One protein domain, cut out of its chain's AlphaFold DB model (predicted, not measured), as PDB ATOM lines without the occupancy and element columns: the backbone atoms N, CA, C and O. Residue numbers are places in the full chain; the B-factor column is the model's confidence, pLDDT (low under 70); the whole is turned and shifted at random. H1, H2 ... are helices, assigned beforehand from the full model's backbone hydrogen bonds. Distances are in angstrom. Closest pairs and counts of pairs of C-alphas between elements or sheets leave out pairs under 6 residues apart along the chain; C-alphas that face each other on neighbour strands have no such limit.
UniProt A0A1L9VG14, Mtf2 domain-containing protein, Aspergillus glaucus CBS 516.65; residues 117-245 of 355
ATOM      1  N   GLN A 117     142.203 189.485 161.594       55.59
ATOM      2  CA  GLN A 117     141.681 190.600 162.384       55.59
ATOM      3  C   GLN A 117     142.523 190.731 163.658       55.59
ATOM      4  O   GLN A 117     142.532 189.825 164.497       55.59
ATOM      5  N   VAL A 118     143.254 191.837 163.802       63.41
ATOM      6  CA  VAL A 118     143.962 192.127 165.047       63.41
ATOM      7  C   VAL A 118     142.912 192.234 166.152       63.41
ATOM      8  O   VAL A 118     141.939 192.977 166.001       63.41
ATOM      9  N   PRO A 119     143.060 191.491 167.264       80.81
ATOM     10  CA  PRO A 119     142.073 191.532 168.329       80.81
ATOM     11  C   PRO A 119     141.951 192.967 168.842       80.81
ATOM     12  O   PRO A 119     142.954 193.646 169.058       80.81
ATOM     13  N   ILE A 120     140.720 193.422 169.079       81.31
ATOM     14  CA  ILE A 120     140.409 194.812 169.453       81.31
ATOM     15  C   ILE A 120     141.255 195.329 170.630       81.31
ATOM     16  O   ILE A 120     141.660 196.486 170.657       81.31
ATOM     17  N   GLN A 121     141.605 194.451 171.574       82.62
ATOM     18  CA  GLN A 121     142.485 194.764 172.701       82.62
ATOM     19  C   GLN A 121     143.909 195.130 172.262       82.62
ATOM     20  O   GLN A 121     144.517 196.038 172.826       82.62
ATOM     21  N   ARG A 122     144.449 194.442 171.251       83.88
ATOM     22  CA  ARG A 122     145.766 194.745 170.685       83.88
ATOM     23  C   ARG A 122     145.731 196.068 169.925       83.88
ATOM     24  O   ARG A 122     146.651 196.857 170.105       83.88
ATOM     25  N   ALA A 123     144.655 196.345 169.186       81.94
ATOM     26  CA  ALA A 123     144.455 197.637 168.526       81.94
ATOM     27  C   ALA A 123     144.400 198.797 169.539       81.94
ATOM     28  O   ALA A 123     145.111 199.784 169.372       81.94
ATOM     29  N   ILE A 124     143.654 198.643 170.644       87.06
ATOM     30  CA  ILE A 124     143.619 199.627 171.741       87.06
ATOM     31  C   ILE A 124     145.028 199.879 172.289       87.06
ATOM     32  O   ILE A 124     145.418 201.032 172.436       87.06
ATOM     33  N   ARG A 125     145.814 198.828 172.570       87.50
ATOM     34  CA  ARG A 125     147.186 198.982 173.092       87.50
ATOM     35  C   ARG A 125     148.099 199.743 172.129       87.50
ATOM     36  O   ARG A 125     148.853 200.597 172.581       87.50
ATOM     37  N   ILE A 126     148.022 199.441 170.833       86.00
ATOM     38  CA  ILE A 126     148.822 200.116 169.799       86.00
ATOM     39  C   ILE A 126     148.463 201.603 169.738       86.00
ATOM     40  O   ILE A 126     149.353 202.446 169.775       86.00
ATOM     41  N   ILE A 127     147.167 201.928 169.726       88.44
ATOM     42  CA  ILE A 127     146.700 203.320 169.698       88.44
ATOM     43  C   ILE A 127     147.098 204.060 170.974       88.44
ATOM     44  O   ILE A 127     147.585 205.180 170.890       88.44
ATOM     45  N   VAL A 128     146.949 203.441 172.149       90.12
ATOM     46  CA  VAL A 128     147.386 204.046 173.416       90.12
ATOM     47  C   VAL A 128     148.882 204.356 173.383       90.12
ATOM     48  O   VAL A 128     149.255 205.444 173.801       90.12
ATOM     49  N   LYS A 129     149.728 203.447 172.875       89.62
ATOM     50  CA  LYS A 129     151.176 203.689 172.765       89.62
ATOM     51  C   LYS A 129     151.476 204.863 171.823       89.62
ATOM     52  O   LYS A 129     152.129 205.809 172.243       89.62
ATOM     53  N   ARG A 130     150.905 204.853 170.614       90.31
ATOM     54  CA  ARG A 130     151.069 205.932 169.623       90.31
ATOM     55  C   ARG A 130     150.638 207.294 170.169       90.31
ATOM     56  O   ARG A 130     151.355 208.278 170.033       90.31
ATOM     57  N   GLU A 131     149.449 207.372 170.760       92.62
ATOM     58  CA  GLU A 131     148.928 208.641 171.274       92.62
ATOM     59  C   GLU A 131     149.680 209.095 172.536       92.62
ATOM     60  O   GLU A 131     149.851 210.296 172.728       92.62
ATOM     61  N   ALA A 132     150.191 208.169 173.359       92.69
ATOM     62  CA  ALA A 132     151.071 208.505 174.480       92.69
ATOM     63  C   ALA A 132     152.374 209.153 174.003       92.69
ATOM     64  O   ALA A 132     152.702 210.240 174.471       92.69
ATOM     65  N   GLU A 133     153.055 208.544 173.026       92.06
ATOM     66  CA  GLU A 133     154.301 209.067 172.445       92.06
ATOM     67  C   GLU A 133     154.104 210.475 171.867       92.06
ATOM     68  O   GLU A 133     154.894 211.379 172.129       92.06
ATOM     69  N   LYS A 134     153.001 210.709 171.145       92.38
ATOM     70  CA  LYS A 134     152.667 212.046 170.632       92.38
ATOM     71  C   LYS A 134     152.508 213.075 171.750       92.38
ATOM     72  O   LYS A 134     153.060 214.168 171.656       92.38
ATOM     73  N   ILE A 135     151.724 212.759 172.781       93.31
ATOM     74  CA  ILE A 135     151.479 213.693 173.890       93.31
ATOM     75  C   ILE A 135     152.779 213.940 174.663       93.31
ATOM     76  O   ILE A 135     153.048 215.072 175.054       93.31
ATOM     77  N   GLU A 136     153.598 212.910 174.858       92.06
ATOM     78  CA  GLU A 136     154.892 213.022 175.523       92.06
ATOM     79  C   GLU A 136     155.873 213.895 174.744       92.06
ATOM     80  O   GLU A 136     156.504 214.759 175.346       92.06
ATOM     81  N   ASN A 137     155.969 213.731 173.425       92.38
ATOM     82  CA  ASN A 137     156.823 214.576 172.592       92.38
ATOM     83  C   ASN A 137     156.427 216.049 172.727       92.38
ATOM     84  O   ASN A 137     157.285 216.889 172.976       92.38
ATOM     85  N   VAL A 138     155.125 216.352 172.702       93.00
ATOM     86  CA  VAL A 138     154.629 217.721 172.916       93.00
ATOM     87  C   VAL A 138     154.940 218.224 174.334       93.00
ATOM     88  O   VAL A 138     155.273 219.395 174.516       93.00
ATOM     89  N   LEU A 139     154.866 217.365 175.357       92.44
ATOM     90  CA  LEU A 139     155.266 217.731 176.721       92.44
ATOM     91  C   LEU A 139     156.777 218.007 176.821       92.44
ATOM     92  O   LEU A 139     157.167 218.973 177.473       92.44
ATOM     93  N   LYS A 140     157.622 217.195 176.173       91.81
ATOM     94  CA  LYS A 140     159.083 217.379 176.114       91.81
ATOM     95  C   LYS A 140     159.459 218.646 175.347       91.81
ATOM     96  O   LYS A 140     160.340 219.381 175.776       91.81
ATOM     97  N   GLU A 141     158.772 218.942 174.249       92.25
ATOM     98  CA  GLU A 141     158.931 220.206 173.525       92.25
ATOM     99  C   GLU A 141     158.573 221.400 174.416       92.25
ATOM    100  O   GLU A 141     159.332 222.364 174.474       92.25
ATOM    101  N   ALA A 142     157.484 221.311 175.188       91.81
ATOM    102  CA  ALA A 142     157.075 222.374 176.106       91.81
ATOM    103  C   ALA A 142     158.056 222.610 177.269       91.81
ATOM    104  O   ALA A 142     158.094 223.715 177.803       91.81
ATOM    105  N   VAL A 143     158.854 221.608 177.653       90.12
ATOM    106  CA  VAL A 143     159.963 221.770 178.616       90.12
ATOM    107  C   VAL A 143     161.093 222.620 178.026       90.12
ATOM    108  O   VAL A 143     161.734 223.379 178.752       90.12
ATOM    109  N   ASN A 144     161.351 222.479 176.723       87.31
ATOM    110  CA  ASN A 144     162.405 223.208 176.016       87.31
ATOM    111  C   ASN A 144     161.955 224.599 175.536       87.31
ATOM    112  O   ASN A 144     162.785 225.375 175.071       87.31
ATOM    113  N   ASP A 145     160.658 224.899 175.620       86.19
ATOM    114  CA  ASP A 145     160.086 226.196 175.266       86.19
ATOM    115  C   ASP A 145     160.312 227.230 176.389       86.19
ATOM    116  O   ASP A 145     160.363 226.907 177.578       86.19
ATOM    117  N   ASP A 146     160.356 228.514 176.034       81.62
ATOM    118  CA  ASP A 146     160.625 229.626 176.963       81.62
ATOM    119  C   ASP A 146     159.448 229.923 177.920       81.62
ATOM    120  O   ASP A 146     159.481 230.871 178.710       81.62
ATOM    121  N   LYS A 147     158.377 229.119 177.870       85.69
ATOM    122  CA  LYS A 147     157.160 229.288 178.682       85.69
ATOM    123  C   LYS A 147     157.257 228.697 180.090       85.69
ATOM    124  O   LYS A 147     156.372 228.951 180.911       85.69
ATOM    125  N   GLY A 148     158.300 227.923 180.387       88.06
ATOM    126  CA  GLY A 148     158.514 227.359 181.718       88.06
ATOM    127  C   GLY A 148     157.456 226.326 182.133       88.06
ATOM    128  O   GLY A 148     156.877 225.614 181.313       88.06
ATOM    129  N   ASP A 149     157.156 226.276 183.433       89.50
ATOM    130  CA  ASP A 149     156.162 225.369 184.024       89.50
ATOM    131  C   ASP A 149     154.735 225.587 183.489       89.50
ATOM    132  O   ASP A 149     153.949 224.640 183.387       89.50
ATOM    133  N   ILE A 150     154.413 226.819 183.088       90.56
ATOM    134  CA  ILE A 150     153.136 227.182 182.461       90.56
ATOM    135  C   ILE A 150     152.980 226.490 181.098       90.56
ATOM    136  O   ILE A 150     151.879 226.053 180.767       90.56
ATOM    137  N   GLY A 151     154.067 226.315 180.338       90.94
ATOM    138  CA  GLY A 151     154.042 225.624 179.045       90.94
ATOM    139  C   GLY A 151     153.590 224.168 179.171       90.94
ATOM    140  O   GLY A 151     152.639 223.747 178.510       90.94
ATOM    141  N   ILE A 152     154.196 223.416 180.098       91.31
ATOM    142  CA  ILE A 152     153.788 222.032 180.412       91.31
ATOM    143  C   ILE A 152     152.312 221.993 180.826       91.31
ATOM    144  O   ILE A 152     151.553 221.104 180.430       91.31
ATOM    145  N   TRP A 153     151.887 222.969 181.623       91.62
ATOM    146  CA  TRP A 153     150.517 223.052 182.105       91.62
ATOM    147  C   TRP A 153     149.494 223.321 180.999       91.62
ATOM    148  O   TRP A 153     148.401 222.744 180.999       91.62
ATOM    149  N   ASP A 154     149.841 224.168 180.035       90.94
ATOM    150  CA  ASP A 154     149.018 224.421 178.856       90.94
ATOM    151  C   ASP A 154     148.852 223.155 178.019       90.94
ATOM    152  O   ASP A 154     147.723 222.816 177.650       90.94
ATOM    153  N   VAL A 155     149.922 222.374 177.844       92.12
ATOM    154  CA  VAL A 155     149.843 221.056 177.197       92.12
ATOM    155  C   VAL A 155     148.946 220.101 177.982       92.12
ATOM    156  O   VAL A 155     148.122 219.411 177.380       92.12
ATOM    157  N   CYS A 156     149.012 220.086 179.317       91.56
ATOM    158  CA  CYS A 156     148.109 219.266 180.131       91.56
ATOM    159  C   CYS A 156     146.637 219.613 179.870       91.56
ATOM    160  O   CYS A 156     145.815 218.717 179.677       91.56
ATOM    161  N   LYS A 157     146.297 220.907 179.822       89.50
ATOM    162  CA  LYS A 157     144.943 221.383 179.491       89.50
ATOM    163  C   LYS A 157     144.527 220.979 178.084       89.50
ATOM    164  O   LYS A 157     143.448 220.413 177.917       89.50
ATOM    165  N   ALA A 158     145.385 221.232 177.103       89.50
ATOM    166  CA  ALA A 158     145.068 221.015 175.700       89.50
ATOM    167  C   ALA A 158     145.008 219.530 175.325       89.50
ATOM    168  O   ALA A 158     144.131 219.131 174.569       89.50
ATOM    169  N   ARG A 159     145.916 218.694 175.836       89.94
ATOM    170  CA  ARG A 159     146.101 217.309 175.366       89.94
ATOM    171  C   ARG A 159     145.644 216.243 176.349       89.94
ATOM    172  O   ARG A 159     145.246 215.176 175.901       89.94
ATOM    173  N   ILE A 160     145.702 216.502 177.657       92.88
ATOM    174  CA  ILE A 160     145.393 215.485 178.674       92.88
ATOM    175  C   ILE A 160     143.972 215.669 179.208       92.88
ATOM    176  O   ILE A 160     143.149 214.755 179.143       92.88
ATOM    177  N   PHE A 161     143.656 216.856 179.727       90.81
ATOM    178  CA  PHE A 161     142.349 217.144 180.318       90.81
ATOM    179  C   PHE A 161     141.214 217.129 179.283       90.81
ATOM    180  O   PHE A 161     140.113 216.680 179.608       90.81
ATOM    181  N   SER A 162     141.490 217.525 178.039       90.12
ATOM    182  CA  SER A 162     140.541 217.461 176.917       90.12
ATOM    183  C   SER A 162     140.086 216.036 176.578       90.12
ATOM    184  O   SER A 162     138.946 215.845 176.163       90.12
ATOM    185  N   MET A 163     140.899 215.002 176.848       90.00
ATOM    186  CA  MET A 163     140.526 213.604 176.561       90.00
ATOM    187  C   MET A 163     139.246 213.173 177.291       90.00
ATOM    188  O   MET A 163     138.527 212.277 176.844       90.00
ATOM    189  N   LEU A 164     138.935 213.820 178.416       87.50
ATOM    190  CA  LEU A 164     137.755 213.529 179.226       87.50
ATOM    191  C   LEU A 164     136.440 213.928 178.550       87.50
ATOM    192  O   LEU A 164     135.392 213.388 178.919       87.50
ATOM    193  N   GLU A 165     136.481 214.803 177.542       84.56
ATOM    194  CA  GLU A 165     135.318 215.138 176.712       84.56
ATOM    195  C   GLU A 165     134.743 213.897 176.016       84.56
ATOM    196  O   GLU A 165     133.540 213.813 175.786       84.56
ATOM    197  N   HIS A 166     135.571 212.878 175.771       81.19
ATOM    198  CA  HIS A 166     135.143 211.620 175.163       81.19
ATOM    199  C   HIS A 166     134.504 210.618 176.144       81.19
ATOM    200  O   HIS A 166     133.970 209.587 175.719       81.19
ATOM    201  N   ILE A 167     134.566 210.875 177.457       77.75
ATOM    202  CA  ILE A 167     134.036 209.980 178.504       77.75
ATOM    203  C   ILE A 167     132.789 210.562 179.177       77.75
ATOM    204  O   ILE A 167     131.892 209.800 179.555       77.75
ATOM    205  N   GLY A 168     132.728 211.881 179.358       64.56
ATOM    206  CA  GLY A 168     131.633 212.528 180.074       64.56
ATOM    207  C   GLY A 168     130.280 212.420 179.353       64.56
ATOM    208  O   GLY A 168     130.234 212.356 178.125       64.56
ATOM    209  N   PRO A 169     129.143 212.442 180.080       56.06
ATOM    210  CA  PRO A 169     127.897 212.890 179.464       56.06
ATOM    211  C   PRO A 169     128.142 214.297 178.897       56.06
ATOM    212  O   PRO A 169     128.886 215.063 179.509       56.06
ATOM    213  N   ASN A 170     127.541 214.647 177.756       49.09
ATOM    214  CA  ASN A 170     127.647 215.956 177.080       49.09
ATOM    215  C   ASN A 170     127.104 217.149 177.924       49.09
ATOM    216  O   ASN A 170     126.404 218.017 177.412       49.09
ATOM    217  N   THR A 171     127.358 217.202 179.232       40.75
ATOM    218  CA  THR A 171     126.761 218.120 180.210       40.75
ATOM    219  C   THR A 171     127.744 219.151 180.761       40.75
ATOM    220  O   THR A 171     127.481 219.729 181.813       40.75
ATOM    221  N   VAL A 172     128.858 219.436 180.079       43.56
ATOM    222  CA  VAL A 172     129.685 220.607 180.413       43.56
ATOM    223  C   VAL A 172     129.375 221.731 179.427       43.56
ATOM    224  O   VAL A 172     129.882 221.769 178.313       43.56
ATOM    225  N   SER A 173     128.457 222.604 179.858       42.12
ATOM    226  CA  SER A 173     128.244 224.002 179.453       42.12
ATOM    227  C   SER A 173     128.998 224.478 178.200       42.12
ATOM    228  O   SER A 173     130.217 224.662 178.237       42.12
ATOM    229  N   GLY A 174     128.259 224.856 177.150       41.75
ATOM    230  CA  GLY A 174     128.787 225.501 175.936       41.75
ATOM    231  C   GLY A 174     129.588 226.803 176.143       41.75
ATOM    232  O   GLY A 174     130.041 227.394 175.170       41.75
ATOM    233  N   GLN A 175     129.796 227.247 177.388       43.25
ATOM    234  CA  GLN A 175     130.701 228.341 177.749       43.25
ATOM    235  C   GLN A 175     132.183 227.929 177.779       43.25
ATOM    236  O   GLN A 175     133.017 228.727 177.367       43.25
ATOM    237  N   ARG A 176     132.532 226.697 178.191       47.44
ATOM    238  CA  ARG A 176     133.944 226.243 178.198       47.44
ATOM    239  C   ARG A 176     134.451 225.892 176.803       47.44
ATOM    240  O   ARG A 176     135.589 226.205 176.478       47.44
ATOM    241  N   LYS A 177     133.575 225.344 175.957       43.41
ATOM    242  CA  LYS A 177     133.878 225.017 174.559       43.41
ATOM    243  C   LYS A 177     134.385 226.239 173.772       43.41
ATOM    244  O   LYS A 177     135.375 226.142 173.065       43.41
ATOM    245  N   ARG A 178     133.797 227.422 174.009       39.28
ATOM    246  CA  ARG A 178     134.202 228.680 173.351       39.28
ATOM    247  C   ARG A 178     135.543 229.251 173.823       39.28
ATOM    248  O   ARG A 178     136.202 229.895 173.022       39.28
ATOM    249  N   GLN A 179     135.938 229.039 175.080       42.62
ATOM    250  CA  GLN A 179     137.218 229.554 175.589       42.62
ATOM    251  C   GLN A 179     138.414 228.707 175.134       42.62
ATOM    252  O   GLN A 179     139.469 229.265 174.869       42.62
ATOM    253  N   TYR A 180     138.251 227.387 174.993       42.78
ATOM    254  CA  TYR A 180     139.335 226.515 174.527       42.78
ATOM    255  C   TYR A 180     139.458 226.471 172.992       42.78
ATOM    256  O   TYR A 180     140.574 226.439 172.484       42.78
ATOM    257  N   GLU A 181     138.349 226.552 172.244       43.50
ATOM    258  CA  GLU A 181     138.376 226.571 170.766       43.50
ATOM    259  C   GLU A 181     138.904 227.891 170.170       43.50
ATOM    260  O   GLU A 181     139.281 227.912 169.000       43.50
ATOM    261  N   GLN A 182     138.935 228.994 170.933       42.06
ATOM    262  CA  GLN A 182     139.386 230.299 170.427       42.06
ATOM    263  C   GLN A 182     140.894 230.552 170.556       42.06
ATOM    264  O   GLN A 182     141.381 231.455 169.880       42.06
ATOM    265  N   GLU A 183     141.639 229.782 171.358       45.31
ATOM    266  CA  GLU A 183     143.045 230.116 171.642       45.31
ATOM    267  C   GLU A 183     144.080 229.045 171.271       45.31
ATOM    268  O   GLU A 183     145.219 229.431 171.024       45.31
ATOM    269  N   GLN A 184     143.760 227.747 171.156       42.38
ATOM    270  CA  GLN A 184     144.781 226.737 170.812       42.38
ATOM    271  C   GLN A 184     144.251 225.614 169.905       42.38
ATOM    272  O   GLN A 184     143.184 225.052 170.131       42.38
ATOM    273  N   GLY A 185     145.013 225.317 168.845       41.97
ATOM    274  CA  GLY A 185     144.674 224.381 167.770       41.97
ATOM    275  C   GLY A 185     144.330 222.952 168.218       41.97
ATOM    276  O   GLY A 185     144.704 222.501 169.297       41.97
ATOM    277  N   GLN A 186     143.596 222.266 167.336       41.62
ATOM    278  CA  GLN A 186     142.870 221.002 167.523       41.62
ATOM    279  C   GLN A 186     143.485 219.993 168.520       41.62
ATOM    280  O   GLN A 186     144.514 219.373 168.234       41.62
ATOM    281  N   PRO A 187     142.792 219.723 169.642       55.44
ATOM    282  CA  PRO A 187     143.112 218.644 170.554       55.44
ATOM    283  C   PRO A 187     142.255 217.428 170.202       55.44
ATOM    284  O   PRO A 187     141.190 217.216 170.773       55.44
ATOM    285  N   THR A 188     142.681 216.631 169.230       65.81
ATOM    286  CA  THR A 188     141.929 215.419 168.879       65.81
ATOM    287  C   THR A 188     142.839 214.216 168.946       65.81
ATOM    288  O   THR A 188     143.793 214.119 168.180       65.81
ATOM    289  N   LEU A 189     142.532 213.313 169.880       79.69
ATOM    290  CA  LEU A 189     143.054 211.955 169.853       79.69
ATOM    291  C   LEU A 189     142.729 211.346 168.487       79.69
ATOM    292  O   LEU A 189     141.563 211.309 168.081       79.69
ATOM    293  N   GLU A 190     143.745 210.868 167.779       83.25
ATOM    294  CA  GLU A 190     143.566 210.266 166.456       83.25
ATOM    295  C   GLU A 190     143.198 208.788 166.597       83.25
ATOM    296  O   GLU A 190     144.031 207.890 166.455       83.25
ATOM    297  N   ILE A 191     141.926 208.528 166.899       81.69
ATOM    298  CA  ILE A 191     141.424 207.170 167.114       81.69
ATOM    299  C   ILE A 191     140.626 206.716 165.881       81.69
ATOM    300  O   ILE A 191     139.623 207.348 165.540       81.69
ATOM    301  N   PRO A 192     141.020 205.610 165.221       82.38
ATOM    302  CA  PRO A 192     140.243 205.010 164.141       82.38
ATOM    303  C   PRO A 192     138.823 204.645 164.587       82.38
ATOM    304  O   PRO A 192     138.628 204.122 165.684       82.38
ATOM    305  N   ALA A 193     137.834 204.827 163.706       78.81
ATOM    306  CA  ALA A 193     136.422 204.543 164.003       78.81
ATOM    307  C   ALA A 193     136.142 203.077 164.405       78.81
ATOM    308  O   ALA A 193     135.128 202.788 165.035       78.81
ATOM    309  N   SER A 194     137.043 202.153 164.059       76.94
ATOM    310  CA  SER A 194     136.978 200.735 164.428       76.94
ATOM    311  C   SER A 194     137.322 200.455 165.896       76.94
ATOM    312  O   SER A 194     137.079 199.343 166.371       76.94
ATOM    313  N   VAL A 195     137.872 201.429 166.631       83.25
ATOM    314  CA  VAL A 195     138.351 201.247 168.005       83.25
ATOM    315  C   VAL A 195     137.532 202.084 168.990       83.25
ATOM    316  O   VAL A 195     137.345 203.284 168.791       83.25
ATOM    317  N   PRO A 196     137.044 201.490 170.096       86.19
ATOM    318  CA  PRO A 196     136.278 202.230 171.085       86.19
ATOM    319  C   PRO A 196     137.171 203.253 171.800       86.19
ATOM    320  O   PRO A 196     138.177 202.905 172.416       86.19
ATOM    321  N   VAL A 197     136.750 204.519 171.773       88.81
ATOM    322  CA  VAL A 197     137.493 205.646 172.364       88.81
ATOM    323  C   VAL A 197     137.611 205.532 173.887       88.81
ATOM    324  O   VAL A 197     138.661 205.815 174.457       88.81
ATOM    325  N   LYS A 198     136.553 205.077 174.572       90.06
ATOM    326  CA  LYS A 198     136.518 205.036 176.046       90.06
ATOM    327  C   LYS A 198     137.661 204.200 176.655       90.06
ATOM    328  O   LYS A 198     138.367 204.744 177.499       90.06
ATOM    329  N   PRO A 199     137.904 202.937 176.246       89.69
ATOM    330  CA  PRO A 199     139.060 202.167 176.717       89.69
ATOM    331  C   PRO A 199     140.419 202.816 176.445       89.69
ATOM    332  O   PRO A 199     141.322 202.679 177.267       89.69
ATOM    333  N   VAL A 200     140.567 203.525 175.318       90.50
ATOM    334  CA  VAL A 200     141.801 204.259 175.000       90.50
ATOM    335  C   VAL A 200     142.018 205.362 176.032       90.50
ATOM    336  O   VAL A 200     143.062 205.390 176.674       90.50
ATOM    337  N   VAL A 201     141.011 206.208 176.272       91.69
ATOM    338  CA  VAL A 201     141.122 207.325 177.224       91.69
ATOM    339  C   VAL A 201     141.323 206.841 178.660       91.69
ATOM    340  O   VAL A 201     142.170 207.382 179.361       91.69
ATOM    341  N   VAL A 202     140.599 205.808 179.104       91.69
ATOM    342  CA  VAL A 202     140.748 205.248 180.464       91.69
ATOM    343  C   VAL A 202     142.170 204.734 180.717       91.69
ATOM    344  O   VAL A 202     142.657 204.835 181.837       91.69
ATOM    345  N   SER A 203     142.841 204.216 179.685       91.44
ATOM    346  CA  SER A 203     144.230 203.751 179.776       91.44
ATOM    347  C   SER A 203     145.242 204.894 179.647       91.44
ATOM    348  O   SER A 203     146.228 204.935 180.376       91.44
ATOM    349  N   LEU A 204     145.000 205.834 178.731       93.00
ATOM    350  CA  LEU A 204     145.937 206.900 178.376       93.00
ATOM    351  C   LEU A 204     145.956 208.044 179.401       93.00
ATOM    352  O   LEU A 204     147.014 208.577 179.722       93.00
ATOM    353  N   TYR A 205     144.798 208.410 179.946       94.25
ATOM    354  CA  TYR A 205     144.639 209.548 180.852       94.25
ATOM    355  C   TYR A 205     145.493 209.488 182.133       94.25
ATOM    356  O   TYR A 205     146.280 210.415 182.342       94.25
ATOM    357  N   PRO A 206     145.402 208.440 182.978       93.69
ATOM    358  CA  PRO A 206     146.248 208.329 184.171       93.69
ATOM    359  C   PRO A 206     147.741 208.338 183.828       93.69
ATOM    360  O   PRO A 206     148.525 208.985 184.521       93.69
ATOM    361  N   LYS A 207     148.121 207.669 182.731       92.88
ATOM    362  CA  LYS A 207     149.511 207.591 182.270       92.88
ATOM    363  C   LYS A 207     150.051 208.966 181.925       92.88
ATOM    364  O   LYS A 207     151.078 209.359 182.460       92.88
ATOM    365  N   MET A 208     149.335 209.733 181.104       94.81
ATOM    366  CA  MET A 208     149.819 211.052 180.705       94.81
ATOM    367  C   MET A 208     149.820 212.057 181.856       94.81
ATOM    368  O   MET A 208     150.695 212.918 181.897       94.81
ATOM    369  N   LEU A 209     148.906 211.938 182.827       94.81
ATOM    370  CA  LEU A 209     148.980 212.738 184.055       94.81
ATOM    371  C   LEU A 209     150.247 212.443 184.854       94.81
ATOM    372  O   LEU A 209     150.903 213.379 185.310       94.81
ATOM    373  N   LEU A 210     150.596 211.165 185.010       94.12
ATOM    374  CA  LEU A 210     151.859 210.777 185.627       94.12
ATOM    375  C   LEU A 210     153.040 211.321 184.814       94.12
ATOM    376  O   LEU A 210     153.966 211.873 185.409       94.12
ATOM    377  N   VAL A 211     152.973 211.235 183.475       93.94
ATOM    378  CA  VAL A 211     154.005 211.769 182.573       93.94
ATOM    379  C   VAL A 211     154.273 213.251 182.830       93.94
ATOM    380  O   VAL A 211     155.379 213.670 183.182       93.94
ATOM    381  N   ALA A 212     153.212 214.044 182.739       93.81
ATOM    382  CA  ALA A 212     153.265 215.473 182.985       93.81
ATOM    383  C   ALA A 212     153.740 215.813 184.404       93.81
ATOM    384  O   ALA A 212     154.525 216.745 184.578       93.81
ATOM    385  N   PHE A 213     153.297 215.060 185.417       93.50
ATOM    386  CA  PHE A 213     153.695 215.303 186.800       93.50
ATOM    387  C   PHE A 213     155.203 215.128 187.000       93.50
ATOM    388  O   PHE A 213     155.827 216.010 187.594       93.50
ATOM    389  N   ARG A 214     155.815 214.038 186.505       92.88
ATOM    390  CA  ARG A 214     157.268 213.863 186.700       92.88
ATOM    391  C   ARG A 214     158.071 214.878 185.897       92.88
ATOM    392  O   ARG A 214     159.032 215.400 186.445       92.88
ATOM    393  N   LEU A 215     157.662 215.216 184.668       92.56
ATOM    394  CA  LEU A 215     158.329 216.276 183.896       92.56
ATOM    395  C   LEU A 215     158.303 217.608 184.649       92.56
ATOM    396  O   LEU A 215     159.334 218.265 184.798       92.56
ATOM    397  N   LEU A 216     157.143 217.976 185.194       91.06
ATOM    398  CA  LEU A 216     156.998 219.189 185.990       91.06
ATOM    399  C   LEU A 216     157.877 219.146 187.250       91.06
ATOM    400  O   LEU A 216     158.567 220.117 187.546       91.06
ATOM    401  N   ASN A 217     157.898 218.019 187.964       90.19
ATOM    402  CA  ASN A 217     158.700 217.849 189.177       90.19
ATOM    403  C   ASN A 217     160.216 217.837 188.897       90.19
ATOM    404  O   ASN A 217     160.993 218.375 189.682       90.19
ATOM    405  N   GLN A 218     160.640 217.261 187.771       90.12
ATOM    406  CA  GLN A 218     162.043 217.158 187.368       90.12
ATOM    407  C   GLN A 218     162.603 218.500 186.890       90.12
ATOM    408  O   GLN A 218     163.691 218.896 187.310       90.12
ATOM    409  N   HIS A 219     161.874 219.206 186.022       90.25
ATOM    410  CA  HIS A 219     162.358 220.442 185.404       90.25
ATOM    411  C   HIS A 219     162.007 221.694 186.217       90.25
ATOM    412  O   HIS A 219     162.773 222.659 186.225       90.25
ATOM    413  N   TYR A 220     160.894 221.675 186.959       89.31
ATOM    414  CA  TYR A 220     160.397 222.826 187.719       89.31
ATOM    415  C   TYR A 220     159.997 222.464 189.164       89.31
ATOM    416  O   TYR A 220     158.882 222.769 189.587       89.31
ATOM    417  N   PRO A 221     160.905 221.916 189.996       85.56
ATOM    418  CA  PRO A 221     160.587 221.438 191.353       85.56
ATOM    419  C   PRO A 221     160.062 222.520 192.314       85.56
ATOM    420  O   PRO A 221     159.472 222.213 193.347       85.56
ATOM    421  N   LYS A 222     160.281 223.804 192.001       84.50
ATOM    422  CA  LYS A 222     159.787 224.952 192.785       84.50
ATOM    423  C   LYS A 222     158.440 225.491 192.289       84.50
ATOM    424  O   LYS A 222     157.942 226.476 192.840       84.50
ATOM    425  N   SER A 223     157.873 224.885 191.247       86.75
ATOM    426  CA  SER A 223     156.603 225.308 190.673       86.75
ATOM    427  C   SER A 223     155.466 225.129 191.676       86.75
ATOM    428  O   SER A 223     155.278 224.064 192.267       86.75
ATOM    429  N   GLN A 224     154.650 226.171 191.822       85.69
ATOM    430  CA  GLN A 224     153.423 226.109 192.620       85.69
ATOM    431  C   GLN A 224     152.357 225.214 191.964       85.69
ATOM    432  O   GLN A 224     151.440 224.744 192.643       85.69
ATOM    433  N   LEU A 225     152.482 224.942 190.660       85.50
ATOM    434  CA  LEU A 225     151.544 224.106 189.913       85.50
ATOM    435  C   LEU A 225     151.605 222.643 190.363       85.50
ATOM    436  O   LEU A 225     150.572 221.977 190.363       85.50
ATOM    437  N   ILE A 226     152.762 222.160 190.835       85.44
ATOM    438  CA  ILE A 226     152.910 220.789 191.352       85.44
ATOM    439  C   ILE A 226     152.011 220.581 192.578       85.44
ATOM    440  O   ILE A 226     151.255 219.611 192.648       85.44
ATOM    441  N   GLY A 227     152.018 221.536 193.515       81.94
ATOM    442  CA  GLY A 227     151.156 221.490 194.701       81.94
ATOM    443  C   GLY A 227     149.664 221.569 194.355       81.94
ATOM    444  O   GLY A 227     148.832 220.940 195.013       81.94
ATOM    445  N   GLN A 228     149.314 222.291 193.286       87.31
ATOM    446  CA  GLN A 228     147.934 222.445 192.818       87.31
ATOM    447  C   GLN A 228     147.451 221.299 191.923       87.31
ATOM    448  O   GLN A 228     146.237 221.127 191.787       87.31
ATOM    449  N   PHE A 229     148.359 220.498 191.359       88.19
ATOM    450  CA  PHE A 229     148.096 219.471 190.342       88.19
ATOM    451  C   PHE A 229     146.878 218.608 190.683       88.19
ATOM    452  O   PHE A 229     145.929 218.445 189.919       88.19
ATOM    453  N   ARG A 230     146.858 218.154 191.928       86.62
ATOM    454  CA  ARG A 230     145.811 217.337 192.519       86.62
ATOM    455  C   ARG A 230     144.453 218.041 192.624       86.62
ATOM    456  O   ARG A 230     143.418 217.449 192.317       86.62
ATOM    457  N   SER A 231     144.440 219.294 193.077       87.69
ATOM    458  CA  SER A 231     143.212 220.098 193.149       87.69
ATOM    459  C   SER A 231     142.645 220.359 191.753       87.69
ATOM    460  O   SER A 231     141.429 220.328 191.561       87.69
ATOM    461  N   THR A 232     143.529 220.504 190.767       87.88
ATOM    462  CA  THR A 232     143.162 220.689 189.371       87.88
ATOM    463  C   THR A 232     142.537 219.438 188.771       87.88
ATOM    464  O   THR A 232     141.489 219.547 188.141       87.88
ATOM    465  N   ILE A 233     143.112 218.250 188.982       90.19
ATOM    466  CA  ILE A 233     142.485 216.990 188.541       90.19
ATOM    467  C   ILE A 233     141.046 216.921 189.073       90.19
ATOM    468  O   ILE A 233     140.091 216.698 188.337       90.19
ATOM    469  N   LYS A 234     140.842 217.237 190.354       88.62
ATOM    470  CA  LYS A 234     139.495 217.243 190.941       88.62
ATOM    471  C   LYS A 234     138.572 218.302 190.327       88.62
ATOM    472  O   LYS A 234     137.387 218.030 190.126       88.62
ATOM    473  N   SER A 235     139.087 219.491 190.009       88.81
ATOM    474  CA  SER A 235     138.295 220.588 189.432       88.81
ATOM    475  C   SER A 235     137.884 220.351 187.972       88.81
ATOM    476  O   SER A 235     136.897 220.933 187.511       88.81
ATOM    477  N   HIS A 236     138.567 219.448 187.262       85.00
ATOM    478  CA  HIS A 236     138.198 219.009 185.910       85.00
ATOM    479  C   HIS A 236     137.005 218.039 185.885       85.00
ATOM    480  O   HIS A 236     136.516 217.670 184.819       85.00
ATOM    481  N   GLY A 237     136.465 217.690 187.052       86.12
ATOM    482  CA  GLY A 237     135.196 216.990 187.196       86.12
ATOM    483  C   GLY A 237     135.353 215.542 187.640       86.12
ATOM    484  O   GLY A 237     136.450 215.030 187.840       86.12
ATOM    485  N   ARG A 238     134.216 214.857 187.807       88.25
ATOM    486  CA  ARG A 238     134.174 213.510 188.402       88.25
ATOM    487  C   ARG A 238     134.980 212.480 187.610       88.25
ATOM    488  O   ARG A 238     135.676 211.681 188.217       88.25
ATOM    489  N   ALA A 239     134.910 212.517 186.277       88.50
ATOM    490  CA  ALA A 239     135.673 211.602 185.428       88.50
ATOM    491  C   ALA A 239     137.188 211.801 185.604       88.50
ATOM    492  O   ALA A 239     137.908 210.824 185.779       88.50
ATOM    493  N   SER A 240     137.649 213.057 185.654       90.81
ATOM    494  CA  SER A 240     139.045 213.394 185.959       90.81
ATOM    495  C   SER A 240     139.451 212.918 187.351       90.81
ATOM    496  O   SER A 240     140.492 212.296 187.504       90.81
ATOM    497  N   ALA A 241     138.604 213.137 188.359       88.44
ATOM    498  CA  ALA A 241     138.884 212.737 189.735       88.44
ATOM    499  C   ALA A 241     138.994 211.214 189.922       88.44
ATOM    500  O   ALA A 241     139.712 210.781 190.812       88.44
ATOM    501  N   VAL A 242     138.285 210.420 189.114       88.50
ATOM    502  CA  VAL A 242     138.339 208.948 189.165       88.50
ATOM    503  C   VAL A 242     139.483 208.395 188.317       88.50
ATOM    504  O   VAL A 242     140.166 207.471 188.734       88.50
ATOM    505  N   LEU A 243     139.699 208.932 187.113       89.69
ATOM    506  CA  LEU A 243     140.750 208.438 186.214       89.69
ATOM    507  C   LEU A 243     142.127 209.006 186.549       89.69
ATOM    508  O   LEU A 243     143.136 208.409 186.202       89.69
ATOM    509  N   GLY A 244     142.181 210.157 187.214       89.00
ATOM    510  CA  GLY A 244     143.409 210.816 187.646       89.00
ATOM    511  C   GLY A 244     143.935 210.306 188.980       89.00
ATOM    512  O   GLY A 244     144.706 211.001 189.635       89.00
ATOM    513  N   THR A 245     143.503 209.122 189.408       88.75
ATOM    514  CA  THR A 245     144.033 208.434 190.582       88.75
ATOM    515  C   THR A 245     144.724 207.157 190.134       88.75
ATOM    516  O   THR A 245     144.060 206.163 189.855       88.75
TER     517      THR A 245
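AT A GLANCE: This is residues 117 to 245 of the 355 residues of the protein "Mtf2 domain-containing protein" of Aspergillus glaucus CBS 516.65 (UniProt A0A1L9VG14). Long H1 lies in an up-and-down bundle with H2, H4 and H5, each running against the one before; short H6 makes a corner with H5, and residues 173 to 179, mostly H3, stick out. The printed part, all helix, has 129 residues with six named helices, H1 to H6. It is compact, radius of gyration of the C-alphas 14.9 A, spanning 49 by 31 by 28 A.

HOW THE PARTS SIT: H1, residues 120 to 144, touches the hub H4, residues 197 to 219, closest C-alphas Val 128 and Val 200, 5.8 A. H2, residues 149 to 166, touches H4, closest C-alphas Met 163 and Val 201, 6.3 A. H5, residues 224 to 235, touches H6, residues 238 to 243, only at the corner. H3, residues 174 to 181, touches no helix. O i to N i+4 pairs are within hydrogen-bond range throughout H1 and H6, 8 of 14 in H2, 2 of 4 in H3, 17 of 19 in H4, 6 of 8 in H5.

IN THESE COORDINATES: H1 runs 36.5 A from C-alpha 120 at (140.409, 194.812, 169.453); H6 ends at C-alpha 243, (140.750, 208.438, 186.214).

THE WHOLE: The printed part has no cut. Residues 182 to 196 form a long link. Confidence is low at 117 to 118 and 168 to 188.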